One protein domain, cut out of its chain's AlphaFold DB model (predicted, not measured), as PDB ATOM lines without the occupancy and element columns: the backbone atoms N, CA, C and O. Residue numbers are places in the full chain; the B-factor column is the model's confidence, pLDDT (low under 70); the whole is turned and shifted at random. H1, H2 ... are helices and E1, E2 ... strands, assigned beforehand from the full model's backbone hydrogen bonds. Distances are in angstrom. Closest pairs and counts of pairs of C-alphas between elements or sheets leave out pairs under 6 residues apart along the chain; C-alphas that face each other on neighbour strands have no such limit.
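What this domain is: This is residues 276 to 318 of the 320 residues of an uncharacterized protein of Alphaproteobacteria bacterium (UniProt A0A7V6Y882). A small three-stranded sheet has one short helix, H1, packed over one of its faces, above E2 of the hairpin of E2 and E3, while residues 288 to 295 loop round from E1 to H1 at one end. The printed part has 43 residues, with the named elements E1, H1, E2 and E3 along it; the sheet's order is E1, E3, E2, antiparallel throughout. The class is mixed, helices and strands, with under half of the residues, 21, in named elements. The whole is compact, with a radius of gyration of the C-alphas of 9.1 A, and spans 25 by 17 by 15 A.

Where its parts are: E1 is residues 283 to 287, 12.4 A long, from C-alpha 283 at (57.838, 47.566, 74.212). H1 is residues 296 to 302, 10.0 A long. E2 is residues 305 to 308, 7.9 A long. E3 is residues 313 to 317, 12.4 A long, ending with C-alpha 317 at (61.807, 53.190, 67.248).

How they stand to each other: E3 is the inner strand. E1 is its antiparallel neighbour at 133 degrees, with N 284 and O 314 2.9 A apart, within hydrogen-bond range. E2 and E3 form a hairpin at 149 degrees, with N 315 and O 307 2.9 A apart, also within range. H1 is on the sheet at a height of 6.8 A, over E2 and only just not over E3, on which 2 of its C-alphas fall. It runs along the strands, at 2 degrees to E2 on the local plane. The closest C-alphas of H1 and E2 are those of Glu 297 and Tyr 308, 5.4 A apart. H1 and E1 are near each other, with 5 pairs of C-alphas within 10 A. E1, H1 and E2 form a split strand-helix-strand unit, two strands running the same way with E3 between them, and its crossover is right-handed. In H1 every O i to N i+4 pair is within hydrogen-bond range.

The domain as a whole: The two C-alphas farthest apart, those of Gly 281 and Ala 293, are 26.5 A from each other. The printed part has no cut and no long link; E1 to H1 is short, the other two are tight. Mean pLDDT of the printed part is 80.1, and residue 293 is under 70.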
ATOM      1  N   VAL A 276      67.761  50.966  79.270       80.75
ATOM      2  CA  VAL A 276      66.746  50.378  78.404       80.75
ATOM      3  C   VAL A 276      66.894  48.854  78.454       80.75
ATOM      4  O   VAL A 276      67.963  48.328  78.136       80.75
ATOM      5  N   GLY A 277      65.838  48.158  78.870       80.31
ATOM      6  CA  GLY A 277      65.806  46.705  78.999       80.31
ATOM      7  C   GLY A 277      65.714  45.972  77.658       80.31
ATOM      8  O   GLY A 277      65.859  46.541  76.576       80.31
ATOM      9  N   SER A 278      65.479  44.660  77.702       82.19
ATOM     10  CA  SER A 278      65.318  43.868  76.473       82.19
ATOM     11  C   SER A 278      63.919  44.049  75.867       82.19
ATOM     12  O   SER A 278      62.928  43.985  76.599       82.19
ATOM     13  N   PRO A 279      63.798  44.227  74.537       77.75
ATOM     14  CA  PRO A 279      62.506  44.406  73.889       77.75
ATOM     15  C   PRO A 279      61.635  43.156  74.037       77.75
ATOM     16  O   PRO A 279      62.036  42.053  73.661       77.75
ATOM     17  N   THR A 280      60.405  43.343  74.514       70.44
ATOM     18  CA  THR A 280      59.408  42.276  74.652       70.44
ATOM     19  C   THR A 280      58.105  42.737  74.009       70.44
ATOM     20  O   THR A 280      57.442  43.643  74.494       70.44
ATOM     21  N   GLY A 281      57.737  42.150  72.866       71.19
ATOM     22  CA  GLY A 281      56.467  42.478  72.204       71.19
ATOM     23  C   GLY A 281      56.360  43.905  71.641       71.19
ATOM     24  O   GLY A 281      55.250  44.399  71.499       71.19
ATOM     25  N   GLY A 282      57.483  44.556  71.306       74.44
ATOM     26  CA  GLY A 282      57.506  45.922  70.751       74.44
ATOM     27  C   GLY A 282      57.600  47.041  71.794       74.44
ATOM     28  O   GLY A 282      57.739  48.200  71.412       74.44
ATOM     29  N   PHE A 283      57.593  46.681  73.077       78.69
ATOM     30  CA  PHE A 283      57.838  47.566  74.212       78.69
ATOM     31  C   PHE A 283      59.206  47.275  74.811       78.69
ATOM     32  O   PHE A 283      59.682  46.131  74.771       78.69
ATOM     33  N   VAL A 284      59.845  48.309  75.352       83.50
ATOM     34  CA  VAL A 284      61.141  48.188  76.007       83.50
ATOM     35  C   VAL A 284      61.060  48.787  77.407       83.50
ATOM     36  O   VAL A 284      60.874  49.998  77.525       83.50
ATOM     37  N   PRO A 285      61.158  47.974  78.472       84.94
ATOM     38  CA  PRO A 285      61.047  48.483  79.832       84.94
ATOM     39  C   PRO A 285      62.248  49.367  80.179       84.94
ATOM     40  O   PRO A 285      63.357  49.147  79.688       84.94
ATOM     41  N   ILE A 286      62.029  50.360  81.036       82.06
ATOM     42  CA  ILE A 286      63.102  51.100  81.697       82.06
ATOM     43  C   ILE A 286      63.485  50.310  82.949       82.06
ATOM     44  O   ILE A 286      62.753  50.285  83.940       82.06
ATOM     45  N   ASP A 287      64.643  49.663  82.907       79.38
ATOM     46  CA  ASP A 287      65.223  49.034  84.085       79.38
ATOM     47  C   ASP A 287      65.686  50.128  85.056       79.38
ATOM     48  O   ASP A 287      66.244  51.150  84.647       79.38
ATOM     49  N   ASN A 288      65.470  49.907  86.355       75.88
ATOM     50  CA  ASN A 288      65.761  50.879  87.415       75.88
ATOM     51  C   ASN A 288      64.992  52.208  87.249       75.88
ATOM     52  O   ASN A 288      65.560  53.284  87.417       75.88
ATOM     53  N   PHE A 289      63.692  52.147  86.936       76.06
ATOM     54  CA  PHE A 289      62.835  53.330  86.751       76.06
ATOM     55  C   PHE A 289      62.875  54.327  87.926       76.06
ATOM     56  O   PHE A 289      62.886  55.535  87.709       76.06
ATOM     57  N   ASP A 290      62.992  53.838  89.165       71.44
ATOM     58  CA  ASP A 290      63.098  54.676  90.372       71.44
ATOM     59  C   ASP A 290      64.364  55.559  90.405       71.44
ATOM     60  O   ASP A 290      64.469  56.486  91.208       71.44
ATOM     61  N   CYS A 291      65.330  55.281  89.527       70.00
ATOM     62  CA  CYS A 291      66.575  56.025  89.371       70.00
ATOM     63  C   CYS A 291      66.503  57.155  88.334       70.00
ATOM     64  O   CYS A 291      67.495  57.848  88.098       70.00
ATOM     65  N   LEU A 292      65.367  57.325  87.659       77.06
ATOM     66  CA  LEU A 292      65.237  58.269  86.564       77.06
ATOM     67  C   LEU A 292      65.239  59.720  87.083       77.06
ATOM     68  O   LEU A 292      64.276  60.196  87.677       77.06
ATOM     69  N   ALA A 293      66.347  60.432  86.861       67.75
ATOM     70  CA  ALA A 293      66.508  61.829  87.279       67.75
ATOM     71  C   ALA A 293      65.813  62.844  86.346       67.75
ATOM     72  O   ALA A 293      65.656  64.010  86.714       67.75
ATOM     73  N   SER A 294      65.441  62.415  85.137       73.25
ATOM     74  CA  SER A 294      64.791  63.216  84.093       73.25
ATOM     75  C   SER A 294      63.351  62.759  83.854       73.25
ATOM     76  O   SER A 294      62.909  61.760  84.413       73.25
ATOM     77  N   ASP A 295      62.619  63.475  83.003       84.19
ATOM     78  CA  ASP A 295      61.301  63.039  82.532       84.19
ATOM     79  C   ASP A 295      61.423  61.687  81.779       84.19
ATOM     80  O   ASP A 295      62.314  61.560  80.926       84.19
ATOM     81  N   PRO A 296      60.590  60.665  82.080       83.50
ATOM     82  CA  PRO A 296      60.562  59.390  81.350       83.50
ATOM     83  C   PRO A 296      60.459  59.539  79.835       83.50
ATOM     84  O   PRO A 296      61.074  58.766  79.097       83.50
ATOM     85  N   GLU A 297      59.737  60.554  79.367       85.75
ATOM     86  CA  GLU A 297      59.580  60.822  77.939       85.75
ATOM     87  C   GLU A 297      60.904  61.280  77.304       85.75
ATOM     88  O   GLU A 297      61.321  60.762  76.267       85.75
ATOM     89  N   GLU A 298      61.632  62.176  77.977       86.19
ATOM     90  CA  GLU A 298      62.946  62.656  77.531       86.19
ATOM     91  C   GLU A 298      63.986  61.527  77.516       86.19
ATOM     92  O   GLU A 298      64.810  61.436  76.601       86.19
ATOM     93  N   PHE A 299      63.928  60.620  78.497       85.44
ATOM     94  CA  PHE A 299      64.791  59.442  78.532       85.44
ATOM     95  C   PHE A 299      64.538  58.506  77.342       85.44
ATOM     96  O   PHE A 299      65.499  58.085  76.692       85.44
ATOM     97  N   CYS A 300      63.277  58.209  77.016       85.50
ATOM     98  CA  CYS A 300      62.935  57.371  75.865       85.50
ATOM     99  C   CYS A 300      63.410  58.002  74.543       85.50
ATOM    100  O   CYS A 300      64.046  57.321  73.736       85.50
ATOM    101  N   ILE A 301      63.208  59.312  74.359       86.00
ATOM    102  CA  ILE A 301      63.647  60.048  73.160       86.00
ATOM    103  C   ILE A 301      65.169  60.011  73.001       86.00
ATOM    104  O   ILE A 301      65.676  59.677  71.925       86.00
ATOM    105  N   ASN A 302      65.912  60.278  74.075       86.19
ATOM    106  CA  ASN A 302      67.377  60.242  74.055       86.19
ATOM    107  C   ASN A 302      67.945  58.842  73.775       86.19
ATOM    108  O   ASN A 302      69.086  58.724  73.329       86.19
ATOM    109  N   ASN A 303      67.150  57.792  73.995       83.94
ATOM    110  CA  ASN A 303      67.514  56.405  73.721       83.94
ATOM    111  C   ASN A 303      66.906  55.849  72.420       83.94
ATOM    112  O   ASN A 303      66.949  54.640  72.192       83.94
ATOM    113  N   GLY A 304      66.392  56.711  71.536       84.12
ATOM    114  CA  GLY A 304      65.964  56.310  70.193       84.12
ATOM    115  C   GLY A 304      64.523  55.807  70.099       84.12
ATOM    116  O   GLY A 304      64.176  55.164  69.107       84.12
ATOM    117  N   PHE A 305      63.688  56.096  71.098       87.31
ATOM    118  CA  PHE A 305      62.260  55.779  71.096       87.31
ATOM    119  C   PHE A 305      61.412  57.036  70.881       87.31
ATOM    120  O   PHE A 305      61.817  58.136  71.238       87.31
ATOM    121  N   SER A 306      60.240  56.899  70.274       85.25
ATOM    122  CA  SER A 306      59.363  58.014  69.933       85.25
ATOM    123  C   SER A 306      58.370  58.340  71.039       85.25
ATOM    124  O   SER A 306      57.902  59.471  71.092       85.25
ATOM    125  N   GLU A 307      58.017  57.362  71.882       84.44
ATOM    126  CA  GLU A 307      56.950  57.496  72.879       84.44
ATOM    127  C   GLU A 307      57.240  56.696  74.171       84.44
ATOM    128  O   GLU A 307      58.008  55.727  74.178       84.44
ATOM    129  N   TYR A 308      56.594  57.110  75.269       85.19
ATOM    130  CA  TYR A 308      56.621  56.483  76.598       85.19
ATOM    131  C   TYR A 308      55.196  56.075  77.014       85.19
ATOM    132  O   TYR A 308      54.267  56.867  76.863       85.19
ATOM    133  N   SER A 309      54.993  54.856  77.533       81.38
ATOM    134  CA  SER A 309      53.643  54.300  77.770       81.38
ATOM    135  C   SER A 309      52.989  54.705  79.097       81.38
ATOM    136  O   SER A 309      51.853  54.316  79.355       81.38
ATOM    137  N   GLY A 310      53.662  55.482  79.952       76.81
ATOM    138  CA  GLY A 310      53.170  55.799  81.302       76.81
ATOM    139  C   GLY A 310      53.407  54.686  82.331       76.81
ATOM    140  O   GLY A 310      53.461  54.975  83.524       76.81
ATOM    141  N   ASP A 311      53.623  53.448  81.875       80.06
ATOM    142  CA  ASP A 311      53.816  52.255  82.710       80.06
ATOM    143  C   ASP A 311      55.300  51.852  82.848       80.06
ATOM    144  O   ASP A 311      55.621  50.720  83.205       80.06
ATOM    145  N   GLY A 312      56.232  52.774  82.576       79.50
ATOM    146  CA  GLY A 312      57.673  52.495  82.674       79.50
ATOM    147  C   GLY A 312      58.295  51.896  81.408       79.50
ATOM    148  O   GLY A 312      59.390  51.344  81.481       79.50
ATOM    149  N   GLU A 313      57.637  52.001  80.250       85.00
ATOM    150  CA  GLU A 313      58.097  51.394  78.993       85.00
ATOM    151  C   GLU A 313      58.263  52.432  77.871       85.00
ATOM    152  O   GLU A 313      57.423  53.317  77.694       85.00
ATOM    153  N   CYS A 314      59.327  52.297  77.077       85.31
ATOM    154  CA  CYS A 314      59.553  53.038  75.836       85.31
ATOM    155  C   CYS A 314      59.060  52.231  74.622       85.31
ATOM    156  O   CYS A 314      59.210  51.004  74.579       85.31
ATOM    157  N   TYR A 315      58.513  52.897  73.603       83.75
ATOM    158  CA  TYR A 315      58.098  52.248  72.354       83.75
ATOM    159  C   TYR A 315      58.185  53.177  71.135       83.75
ATOM    160  O   TYR A 315      58.356  54.388  71.251       83.75
ATOM    161  N   GLY A 316      58.083  52.562  69.949       77.75
ATOM    162  CA  GLY A 316      58.237  53.219  68.650       77.75
ATOM    163  C   GLY A 316      59.693  53.596  68.396       77.75
ATOM    164  O   GLY A 316      60.210  54.526  68.987       77.75
ATOM    165  N   VAL A 317      60.408  52.853  67.555       75.94
ATOM    166  CA  VAL A 317      61.807  53.190  67.248       75.94
ATOM    167  C   VAL A 317      61.816  54.424  66.348       75.94
ATOM    168  O   VAL A 317      61.108  54.442  65.341       75.94
ATOM    169  N   LEU A 318      62.606  55.441  66.694       70.00
ATOM    170  CA  LEU A 318      62.819  56.601  65.829       70.00
ATOM    171  C   LEU A 318      63.520  56.123  64.550       70.00
ATOM    172  O   LEU A 318      64.706  55.794  64.566       70.00
TER     173      LEU A 318